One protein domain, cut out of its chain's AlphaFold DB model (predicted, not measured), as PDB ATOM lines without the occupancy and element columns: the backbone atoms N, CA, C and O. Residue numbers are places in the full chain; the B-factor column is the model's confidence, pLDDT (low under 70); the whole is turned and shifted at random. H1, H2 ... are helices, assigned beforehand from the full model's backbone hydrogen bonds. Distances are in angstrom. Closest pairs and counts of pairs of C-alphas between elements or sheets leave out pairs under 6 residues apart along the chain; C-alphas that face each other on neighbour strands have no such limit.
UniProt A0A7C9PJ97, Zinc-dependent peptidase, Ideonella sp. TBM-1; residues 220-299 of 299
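This is residues 220 to 299 of the 299 residues of the protein "Zinc-dependent peptidase" of Ideonella sp. TBM-1 (UniProt A0A7C9PJ97). One long helix, H1, makes the longest axis, and four shorter helices gather on one side of it: H2, H3 and H5 pack on its residues 228 to 243, while H4 folds onto H5 away from H1. H3 stands crosswise to both H1 and H5, and residues 220 to 227 of H1 stick out as an arm. The printed part has 80 residues with five named helices, H1 to H5 in order, and no named strand: all helix. It is compact, with a radius of gyration of the C-alphas of 12.3 A and spans of 38 by 29 by 17 A.

Start with H1, residues 220 to 244; its residues 236 to 243 touch H2, residues 253 to 256, closest at the C-alphas of Cys 240 and Ala 256, 5.1 A. Next, H3, residues 259 to 272, touches H2 with residues 261 to 266, closest at C-alphas 255 and 262, 3.9 A. H1 and H3 only just touch, with 3 pairs of C-alphas within 8 A, about perpendicular at 90 degrees; the closest are 236 and 259, 6.4 A. H4, residues 274 to 280, and H5, residues 282 to 292, form a helical hairpin, opposite ways at 33 degrees, a shallow tilt but only just; C-alphas 278 and 285 are closest, 5.4 A. H5 touches residues 228 to 235 of H1 at a steep tilt of 44 degrees, opposite ways, closest at C-alphas 235 and 284, 6.9 A. H1 and H4 are apart. In H1, H3, H4 and H5 every O i to N i+4 pair is within hydrogen-bond range; H2 is too short for one.

Find C-alpha 220 at (-17.835, 36.760, 3.357); from there H1 runs 36.5 A to C-alpha 244. H2 spans 5.6 A, H3 20.1 A and H4 9.9 A. H5 runs 15.2 A to C-alpha 292 at (-35.235, 40.264, 8.742).

The C-alphas of Ala 220 and Gly 246 are the two farthest apart, 39.4 A. The printed part has no cut and no long link. Look for low confidence at residues 220 to 225, under 70.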
ATOM      1  N   ALA A 220     -16.704  37.138   4.215       52.56
ATOM      2  CA  ALA A 220     -17.835  36.760   3.357       52.56
ATOM      3  C   ALA A 220     -19.111  37.600   3.615       52.56
ATOM      4  O   ALA A 220     -19.907  37.807   2.702       52.56
ATOM      5  N   THR A 221     -19.241  38.152   4.821       61.34
ATOM      6  CA  THR A 221     -20.252  39.124   5.255       61.34
ATOM      7  C   THR A 221     -20.190  40.465   4.516       61.34
ATOM      8  O   THR A 221     -21.231  40.968   4.113       61.34
ATOM      9  N   ALA A 222     -19.006  41.024   4.257       62.81
ATOM     10  CA  ALA A 222     -18.855  42.308   3.566       62.81
ATOM     11  C   ALA A 222     -19.247  42.223   2.081       62.81
ATOM     12  O   ALA A 222     -19.892  43.125   1.553       62.81
ATOM     13  N   ARG A 223     -18.925  41.110   1.405       66.81
ATOM     14  CA  ARG A 223     -19.385  40.873   0.023       66.81
ATOM     15  C   ARG A 223     -20.885  40.610  -0.049       66.81
ATOM     16  O   ARG A 223     -21.542  41.142  -0.937       66.81
ATOM     17  N   ALA A 224     -21.423  39.815   0.878       68.50
ATOM     18  CA  ALA A 224     -22.864  39.590   0.974       68.50
ATOM     19  C   ALA A 224     -23.619  40.901   1.237       68.50
ATOM     20  O   ALA A 224     -24.670  41.131   0.648       68.50
ATOM     21  N   HIS A 225     -23.044  41.780   2.061       68.12
ATOM     22  CA  HIS A 225     -23.579  43.107   2.317       68.12
ATOM     23  C   HIS A 225     -23.581  43.993   1.071       68.12
ATOM     24  O   HIS A 225     -24.636  44.501   0.712       68.12
ATOM     25  N   ALA A 226     -22.445  44.131   0.382       75.69
ATOM     26  CA  ALA A 226     -22.371  44.931  -0.840       75.69
ATOM     27  C   ALA A 226     -23.350  44.425  -1.913       75.69
ATOM     28  O   ALA A 226     -24.004  45.217  -2.584       75.69
ATOM     29  N   ALA A 227     -23.501  43.101  -2.036       79.06
ATOM     30  CA  ALA A 227     -24.464  42.505  -2.954       79.06
ATOM     31  C   ALA A 227     -25.921  42.785  -2.552       79.06
ATOM     32  O   ALA A 227     -26.757  42.980  -3.426       79.06
ATOM     33  N   TRP A 228     -26.239  42.764  -1.257       81.88
ATOM     34  CA  TRP A 228     -27.571  43.110  -0.754       81.88
ATOM     35  C   TRP A 228     -27.884  44.596  -0.978       81.88
ATOM     36  O   TRP A 228     -28.940  44.913  -1.514       81.88
ATOM     37  N   GLN A 229     -26.933  45.480  -0.671       82.25
ATOM     38  CA  GLN A 229     -27.069  46.923  -0.866       82.25
ATOM     39  C   GLN A 229     -27.324  47.252  -2.342       82.25
ATOM     40  O   GLN A 229     -28.293  47.930  -2.657       82.25
ATOM     41  N   ALA A 230     -26.538  46.664  -3.250       86.44
ATOM     42  CA  ALA A 230     -26.716  46.851  -4.688       86.44
ATOM     43  C   ALA A 230     -28.096  46.391  -5.196       86.44
ATOM     44  O   ALA A 230     -28.666  47.041  -6.066       86.44
ATOM     45  N   ARG A 231     -28.650  45.293  -4.656       88.62
ATOM     46  CA  ARG A 231     -30.005  44.842  -5.023       88.62
ATOM     47  C   ARG A 231     -31.090  45.776  -4.500       88.62
ATOM     48  O   ARG A 231     -32.081  45.988  -5.192       88.62
ATOM     49  N   LEU A 232     -30.905  46.338  -3.306       87.81
ATOM     50  CA  LEU A 232     -31.838  47.318  -2.761       87.81
ATOM     51  C   LEU A 232     -31.806  48.622  -3.570       87.81
ATOM     52  O   LEU A 232     -32.867  49.152  -3.888       87.81
ATOM     53  N   ASP A 233     -30.615  49.080  -3.966       89.62
ATOM     54  CA  ASP A 233     -30.441  50.256  -4.828       89.62
ATOM     55  C   ASP A 233     -31.087  50.032  -6.209       89.62
ATOM     56  O   ASP A 233     -31.826  50.880  -6.701       89.62
ATOM     57  N   GLU A 234     -30.896  48.855  -6.814       92.75
ATOM     58  CA  GLU A 234     -31.563  48.488  -8.071       92.75
ATOM     59  C   GLU A 234     -33.096  48.466  -7.923       92.75
ATOM     60  O   GLU A 234     -33.821  48.966  -8.789       92.75
ATOM     61  N   ALA A 235     -33.604  47.917  -6.816       94.00
ATOM     62  CA  ALA A 235     -35.036  47.885  -6.533       94.00
ATOM     63  C   ALA A 235     -35.622  49.293  -6.328       94.00
ATOM     64  O   ALA A 235     -36.741  49.548  -6.788       94.00
ATOM     65  N   PHE A 236     -34.867  50.190  -5.687       95.12
ATOM     66  CA  PHE A 236     -35.218  51.596  -5.508       95.12
ATOM     67  C   PHE A 236     -35.301  52.326  -6.851       95.12
ATOM     68  O   PHE A 236     -36.344  52.888  -7.174       95.12
ATOM     69  N   GLU A 237     -34.268  52.238  -7.690       96.31
ATOM     70  CA  GLU A 237     -34.263  52.865  -9.020       96.31
ATOM     71  C   GLU A 237     -35.428  52.363  -9.889       96.31
ATOM     72  O   GLU A 237     -36.155  53.139 -10.520       96.31
ATOM     73  N   ALA A 238     -35.686  51.051  -9.860       95.62
ATOM     74  CA  ALA A 238     -36.833  50.462 -10.538       95.62
ATOM     75  C   ALA A 238     -38.172  50.969  -9.972       95.62
ATOM     76  O   ALA A 238     -39.155  51.062 -10.713       95.62
ATOM     77  N   PHE A 239     -38.252  51.269  -8.673       96.94
ATOM     78  CA  PHE A 239     -39.437  51.854  -8.050       96.94
ATOM     79  C   PHE A 239     -39.637  53.318  -8.437       96.94
ATOM     80  O   PHE A 239     -40.740  53.677  -8.853       96.94
ATOM     81  N   CYS A 240     -38.582  54.129  -8.423       96.94
ATOM     82  CA  CYS A 240     -38.612  55.514  -8.890       96.94
ATOM     83  C   CYS A 240     -39.103  55.602 -10.340       96.94
ATOM     84  O   CYS A 240     -40.015  56.373 -10.645       96.94
ATOM     85  N   ALA A 241     -38.593  54.740 -11.226       96.81
ATOM     86  CA  ALA A 241     -39.044  54.675 -12.617       96.81
ATOM     87  C   ALA A 241     -40.536  54.302 -12.750       96.81
ATOM     88  O   ALA A 241     -41.245  54.841 -13.605       96.81
ATOM     89  N   ARG A 242     -41.043  53.400 -11.897       95.56
ATOM     90  CA  ARG A 242     -42.473  53.043 -11.846       95.56
ATOM     91  C   ARG A 242     -43.342  54.206 -11.365       95.56
ATOM     92  O   ARG A 242     -44.377  54.470 -11.981       95.56
ATOM     93  N   CYS A 243     -42.913  54.910 -10.319       95.69
ATOM     94  CA  CYS A 243     -43.598  56.091  -9.789       95.69
ATOM     95  C   CYS A 243     -43.643  57.225 -10.818       95.69
ATOM     96  O   CYS A 243     -44.715  57.766 -11.075       95.69
ATOM     97  N   ALA A 244     -42.527  57.501 -11.503       95.81
ATOM     98  CA  ALA A 244     -42.464  58.486 -12.586       95.81
ATOM     99  C   ALA A 244     -43.412  58.151 -13.753       95.81
ATOM    100  O   ALA A 244     -43.923  59.043 -14.426       95.81
ATOM    101  N   ALA A 245     -43.693  56.864 -13.975       96.38
ATOM    102  CA  ALA A 245     -44.672  56.395 -14.953       96.38
ATOM    103  C   ALA A 245     -46.121  56.354 -14.421       96.38
ATOM    104  O   ALA A 245     -46.986  55.793 -15.097       96.38
ATOM    105  N   GLY A 246     -46.393  56.877 -13.218       94.88
ATOM    106  CA  GLY A 246     -47.718  56.881 -12.587       94.88
ATOM    107  C   GLY A 246     -48.220  55.496 -12.166       94.88
ATOM    108  O   GLY A 246     -49.427  55.268 -12.113       94.88
ATOM    109  N   ARG A 247     -47.315  54.536 -11.933       93.81
ATOM    110  CA  ARG A 247     -47.643  53.130 -11.631       93.81
ATOM    111  C   ARG A 247     -46.870  52.620 -10.406       93.81
ATOM    112  O   ARG A 247     -46.088  51.682 -10.555       93.81
ATOM    113  N   PRO A 248     -47.062  53.208  -9.211       85.19
ATOM    114  CA  PRO A 248     -46.282  52.861  -8.015       85.19
ATOM    115  C   PRO A 248     -46.396  51.370  -7.639       85.19
ATOM    116  O   PRO A 248     -45.399  50.726  -7.302       85.19
ATOM    117  N   GLY A 249     -47.578  50.777  -7.839       92.69
ATOM    118  CA  GLY A 249     -47.842  49.373  -7.536       92.69
ATOM    119  C   GLY A 249     -48.250  49.203  -6.077       92.69
ATOM    120  O   GLY A 249     -49.156  49.892  -5.629       92.69
ATOM    121  N   LEU A 250     -47.606  48.265  -5.378       95.50
ATOM    122  CA  LEU A 250     -47.908  47.931  -3.982       95.50
ATOM    123  C   LEU A 250     -47.389  48.960  -2.968       95.50
ATOM    124  O   LEU A 250     -48.030  49.174  -1.952       95.50
ATOM    125  N   LEU A 251     -46.208  49.530  -3.213       95.69
ATOM    126  CA  LEU A 251     -45.534  50.406  -2.255       95.69
ATOM    127  C   LEU A 251     -46.048  51.841  -2.373       95.69
ATOM    128  O   LEU A 251     -46.308  52.305  -3.488       95.69
ATOM    129  N   ASP A 252     -46.114  52.544  -1.243       92.62
ATOM    130  CA  ASP A 252     -46.460  53.964  -1.200       92.62
ATOM    131  C   ASP A 252     -45.453  54.801  -2.025       92.62
ATOM    132  O   ASP A 252     -44.238  54.656  -1.827       92.62
ATOM    133  N   PRO A 253     -45.912  55.675  -2.951       92.94
ATOM    134  CA  PRO A 253     -45.047  56.544  -3.756       92.94
ATOM    135  C   PRO A 253     -44.059  57.396  -2.956       92.94
ATOM    136  O   PRO A 253     -43.024  57.778  -3.506       92.94
ATOM    137  N   TYR A 254     -44.348  57.684  -1.685       89.00
ATOM    138  CA  TYR A 254     -43.453  58.388  -0.773       89.00
ATOM    139  C   TYR A 254     -42.077  57.722  -0.682       89.00
ATOM    140  O   TYR A 254     -41.060  58.412  -0.634       89.00
ATOM    141  N   GLY A 255     -42.005  56.394  -0.798       90.56
ATOM    142  CA  GLY A 255     -40.729  55.679  -0.814       90.56
ATOM    143  C   GLY A 255     -39.819  56.042  -1.999       90.56
ATOM    144  O   GLY A 255     -38.654  55.678  -1.994       90.56
ATOM    145  N   ALA A 256     -40.306  56.742  -3.033       92.44
ATOM    146  CA  ALA A 256     -39.481  57.206  -4.155       92.44
ATOM    147  C   ALA A 256     -38.714  58.507  -3.842       92.44
ATOM    148  O   ALA A 256     -37.964  58.993  -4.688       92.44
ATOM    149  N   THR A 257     -38.909  59.090  -2.654       88.56
ATOM    150  CA  THR A 257     -38.260  60.344  -2.238       88.56
ATOM    151  C   THR A 257     -36.782  60.156  -1.896       88.56
ATOM    152  O   THR A 257     -35.963  60.988  -2.290       88.56
ATOM    153  N   ALA A 258     -36.428  59.062  -1.216       85.88
ATOM    154  CA  ALA A 258     -35.054  58.718  -0.867       85.88
ATOM    155  C   ALA A 258     -34.880  57.198  -0.643       85.88
ATOM    156  O   ALA A 258     -35.853  56.508  -0.327       85.88
ATOM    157  N   PRO A 259     -33.656  56.647  -0.775       88.56
ATOM    158  CA  PRO A 259     -33.389  55.222  -0.543       88.56
ATOM    159  C   PRO A 259     -33.730  54.719   0.871       88.56
ATOM    160  O   PRO A 259     -34.074  53.547   1.043       88.56
ATOM    161  N   GLU A 260     -33.592  55.565   1.889       84.75
ATOM    162  CA  GLU A 260     -33.983  55.282   3.273       84.75
ATOM    163  C   GLU A 260     -35.509  55.167   3.414       84.75
ATOM    164  O   GLU A 260     -35.998  54.199   3.998       84.75
ATOM    165  N   GLU A 261     -36.265  56.062   2.772       88.19
ATOM    166  CA  GLU A 261     -37.734  56.023   2.757       88.19
ATOM    167  C   GLU A 261     -38.258  54.816   1.984       88.19
ATOM    168  O   GLU A 261     -39.199  54.145   2.408       88.19
ATOM    169  N   PHE A 262     -37.599  54.461   0.880       94.06
ATOM    170  CA  PHE A 262     -37.897  53.230   0.157       94.06
ATOM    171  C   PHE A 262     -37.781  51.999   1.050       94.06
ATOM    172  O   PHE A 262     -38.639  51.117   1.012       94.06
ATOM    173  N   PHE A 263     -36.713  51.923   1.846       93.25
ATOM    174  CA  PHE A 263     -36.501  50.802   2.751       93.25
ATOM    175  C   PHE A 263     -37.577  50.745   3.843       93.25
ATOM    176  O   PHE A 263     -38.077  49.657   4.144       93.25
ATOM    177  N   ALA A 264     -37.961  51.892   4.401       92.12
ATOM    178  CA  ALA A 264     -39.006  51.982   5.411       92.12
ATOM    179  C   ALA A 264     -40.384  51.572   4.850       92.12
ATOM    180  O   ALA A 264     -40.989  50.634   5.370       92.12
ATOM    181  N   VAL A 265     -40.797  52.113   3.699       94.81
ATOM    182  CA  VAL A 265     -42.058  51.736   3.024       94.81
ATOM    183  C   VAL A 265     -42.066  50.265   2.597       94.81
ATOM    184  O   VAL A 265     -43.068  49.557   2.729       94.81
ATOM    185  N   ALA A 266     -40.938  49.749   2.106       96.88
ATOM    186  CA  ALA A 266     -40.824  48.332   1.774       96.88
ATOM    187  C   ALA A 266     -40.937  47.436   3.021       96.88
ATOM    188  O   ALA A 266     -41.461  46.325   2.931       96.88
ATOM    189  N   THR A 267     -40.472  47.915   4.178       96.88
ATOM    190  CA  THR A 267     -40.601  47.228   5.470       96.88
ATOM    191  C   THR A 267     -42.054  47.155   5.923       96.88
ATOM    192  O   THR A 267     -42.497  46.082   6.335       96.88
ATOM    193  N   GLU A 268     -42.806  48.249   5.810       96.88
ATOM    194  CA  GLU A 268     -44.241  48.287   6.123       96.88
ATOM    195  C   GLU A 268     -44.992  47.229   5.301       96.88
ATOM    196  O   GLU A 268     -45.573  46.287   5.855       96.88
ATOM    197  N   ALA A 269     -44.846  47.275   3.972       97.69
ATOM    198  CA  ALA A 269     -45.469  46.311   3.065       97.69
ATOM    199  C   ALA A 269     -45.025  44.860   3.330       97.69
ATOM    200  O   ALA A 269     -45.817  43.925   3.175       97.69
ATOM    201  N   PHE A 270     -43.774  44.644   3.746       97.88
ATOM    202  CA  PHE A 270     -43.257  43.312   4.057       97.88
ATOM    203  C   PHE A 270     -43.947  42.667   5.259       97.88
ATOM    204  O   PHE A 270     -44.155  41.454   5.248       97.88
ATOM    205  N   PHE A 271     -44.306  43.435   6.287       97.44
ATOM    206  CA  PHE A 271     -44.982  42.894   7.467       97.44
ATOM    207  C   PHE A 271     -46.507  42.900   7.334       97.44
ATOM    208  O   PHE A 271     -47.152  41.943   7.770       97.44
ATOM    209  N   GLU A 272     -47.085  43.920   6.703       96.81
ATOM    210  CA  GLU A 272     -48.541  44.099   6.646       96.81
ATOM    211  C   GLU A 272     -49.184  43.456   5.420       96.81
ATOM    212  O   GLU A 272     -50.230  42.808   5.530       96.81
ATOM    213  N   GLN A 273     -48.508  43.524   4.269       97.38
ATOM    214  CA  GLN A 273     -48.988  43.014   2.981       97.38
ATOM    215  C   GLN A 273     -48.080  41.918   2.380       97.38
ATOM    216  O   GLN A 273     -47.828  41.904   1.167       97.38
ATOM    217  N   PRO A 274     -47.611  40.921   3.161       97.12
ATOM    218  CA  PRO A 274     -46.544  40.025   2.721       97.12
ATOM    219  C   PRO A 274     -46.916  39.141   1.532       97.12
ATOM    220  O   PRO A 274     -46.077  38.849   0.681       97.12
ATOM    221  N   LEU A 275     -48.177  38.705   1.441       97.44
ATOM    222  CA  LEU A 275     -48.647  37.891   0.317       97.44
ATOM    223  C   LEU A 275     -48.665  38.695  -0.986       97.44
ATOM    224  O   LEU A 275     -48.229  38.186  -2.021       97.44
ATOM    225  N   ALA A 276     -49.131  39.946  -0.927       97.56
ATOM    226  CA  ALA A 276     -49.138  40.847  -2.071       97.56
ATOM    227  C   ALA A 276     -47.706  41.185  -2.497       97.56
ATOM    228  O   ALA A 276     -47.394  41.110  -3.684       97.56
ATOM    229  N   MET A 277     -46.813  41.451  -1.539       97.94
ATOM    230  CA  MET A 277     -45.405  41.728  -1.813       97.94
ATOM    231  C   MET A 277     -44.692  40.526  -2.431       97.94
ATOM    232  O   MET A 277     -44.027  40.673  -3.454       97.94
ATOM    233  N   ARG A 278     -44.887  39.320  -1.889       97.69
ATOM    234  CA  ARG A 278     -44.315  38.085  -2.449       97.69
ATOM    235  C   ARG A 278     -44.784  37.821  -3.881       97.69
ATOM    236  O   ARG A 278     -44.036  37.240  -4.661       97.69
ATOM    237  N   TYR A 279     -46.007  38.222  -4.228       97.31
ATOM    238  CA  TYR A 279     -46.552  38.058  -5.575       97.31
ATOM    239  C   TYR A 279     -46.087  39.156  -6.547       97.31
ATOM    240  O   TYR A 279     -45.648  38.845  -7.651       97.31
ATOM    241  N   GLN A 280     -46.177  40.427  -6.149       96.31
ATOM    242  CA  GLN A 280     -45.927  41.578  -7.027       96.31
ATOM    243  C   GLN A 280     -44.448  41.987  -7.088       96.31
ATOM    244  O   GLN A 280     -43.988  42.477  -8.117       96.31
ATOM    245  N   LEU A 281     -43.702  41.791  -5.998       96.00
ATOM    246  CA  LEU A 281     -42.305  42.201  -5.820       96.00
ATOM    247  C   LEU A 281     -41.458  41.040  -5.243       96.00
ATOM    248  O   LEU A 281     -40.812  41.205  -4.206       96.00
ATOM    249  N   PRO A 282     -41.426  39.854  -5.887       96.19
ATOM    250  CA  PRO A 282     -40.826  38.642  -5.316       96.19
ATOM    251  C   PRO A 282     -39.335  38.779  -4.977       96.19
ATOM    252  O   PRO A 282     -38.885  38.221  -3.980       96.19
ATOM    253  N   GLY A 283     -38.570  39.529  -5.783       93.25
ATOM    254  CA  GLY A 283     -37.150  39.790  -5.519       93.25
ATOM    255  C   GLY A 283     -36.944  40.595  -4.234       93.25
ATOM    256  O   GLY A 283     -36.220  40.158  -3.344       93.25
ATOM    257  N   LEU A 284     -37.671  41.710  -4.095       94.62
ATOM    258  CA  LEU A 284     -37.615  42.555  -2.903       94.62
ATOM    259  C   LEU A 284     -38.121  41.812  -1.657       94.62
ATOM    260  O   LEU A 284     -37.522  41.925  -0.593       94.62
ATOM    261  N   TYR A 285     -39.170  40.990  -1.795       96.19
ATOM    262  CA  TYR A 285     -39.647  40.134  -0.706       96.19
ATOM    263  C   TYR A 285     -38.558  39.170  -0.217       96.19
ATOM    264  O   TYR A 285     -38.349  39.040   0.987       96.19
ATOM    265  N   ALA A 286     -37.848  38.504  -1.133       92.56
ATOM    266  CA  ALA A 286     -36.765  37.587  -0.782       92.56
ATOM    267  C   ALA A 286     -35.599  38.311  -0.087       92.56
ATOM    268  O   ALA A 286     -35.039  37.793   0.883       92.56
ATOM    269  N   ASP A 287     -35.264  39.521  -0.541       90.38
ATOM    270  CA  ASP A 287     -34.225  40.343   0.080       90.38
ATOM    271  C   ASP A 287     -34.601  40.780   1.501       90.38
ATOM    272  O   ASP A 287     -33.778  40.659   2.412       90.38
ATOM    273  N   LEU A 288     -35.848  41.207   1.730       92.62
ATOM    274  CA  LEU A 288     -36.334  41.560   3.069       92.62
ATOM    275  C   LEU A 288     -36.514  40.337   3.975       92.62
ATOM    276  O   LEU A 288     -36.205  40.400   5.165       92.62
ATOM    277  N   GLN A 289     -36.920  39.190   3.429       92.94
ATOM    278  CA  GLN A 289     -36.959  37.923   4.159       92.94
ATOM    279  C   GLN A 289     -35.567  37.533   4.668       92.94
ATOM    280  O   GLN A 289     -35.412  37.181   5.843       92.94
ATOM    281  N   ALA A 290     -34.548  37.621   3.808       88.12
ATOM    282  CA  ALA A 290     -33.161  37.366   4.186       88.12
ATOM    283  C   ALA A 290     -32.658  38.392   5.213       88.12
ATOM    284  O   ALA A 290     -31.976  38.026   6.171       88.12
ATOM    285  N   PHE A 291     -33.033  39.658   5.038       86.94
ATOM    286  CA  PHE A 291     -32.670  40.751   5.928       86.94
ATOM    287  C   PHE A 291     -33.237  40.592   7.346       86.94
ATOM    288  O   PHE A 291     -32.500  40.659   8.335       86.94
ATOM    289  N   TYR A 292     -34.549  40.377   7.459       90.06
ATOM    290  CA  TYR A 292     -35.235  40.264   8.742       90.06
ATOM    291  C   TYR A 292     -35.079  38.882   9.375       90.06
ATOM    292  O   TYR A 292     -35.281  38.752  10.583       90.06
ATOM    293  N   GLY A 293     -34.745  37.850   8.593       90.94
ATOM    294  CA  GLY A 293     -34.782  36.455   9.039       90.94
ATOM    295  C   GLY A 293     -36.210  36.005   9.373       90.94
ATOM    296  O   GLY A 293     -36.434  35.262  10.340       90.94
ATOM    297  N   GLN A 294     -37.194  36.533   8.643       94.00
ATOM    298  CA  GLN A 294     -38.629  36.353   8.884       94.00
ATOM    299  C   GLN A 294     -39.362  36.068   7.575       94.00
ATOM    300  O   GLN A 294     -38.920  36.486   6.515       94.00
ATOM    301  N   ASP A 295     -40.483  35.356   7.658       95.88
ATOM    302  CA  ASP A 295     -41.350  35.059   6.514       95.88
ATOM    303  C   ASP A 295     -42.806  35.392   6.865       95.88
ATOM    304  O   ASP A 295     -43.552  34.482   7.230       95.88
ATOM    305  N   PRO A 296     -43.215  36.676   6.831       95.75
ATOM    306  CA  PRO A 296     -44.571  37.054   7.211       95.75
ATOM    307  C   PRO A 296     -45.652  36.484   6.283       95.75
ATOM    308  O   PRO A 296     -46.787  36.298   6.708       95.75
ATOM    309  N   ALA A 297     -45.312  36.101   5.045       95.62
ATOM    310  CA  ALA A 297     -46.225  35.388   4.145       95.62
ATOM    311  C   ALA A 297     -46.463  33.919   4.546       95.62
ATOM    312  O   ALA A 297     -47.310  33.255   3.941       95.62
ATOM    313  N   GLY A 298     -45.671  33.391   5.484       93.12
ATOM    314  CA  GLY A 298     -45.762  32.031   6.019       93.12
ATOM    315  C   GLY A 298     -46.247  31.965   7.471       93.12
ATOM    316  O   GLY A 298     -46.147  30.901   8.083       93.12
ATOM    317  N   TRP A 299     -46.689  33.094   8.032       92.19
ATOM    318  CA  TRP A 299     -47.247  33.202   9.381       92.19
ATOM    319  C   TRP A 299     -48.666  32.641   9.469       92.19
ATOM    320  O   TRP A 299     -49.458  32.876   8.528       92.19
TER     321      TRP A 299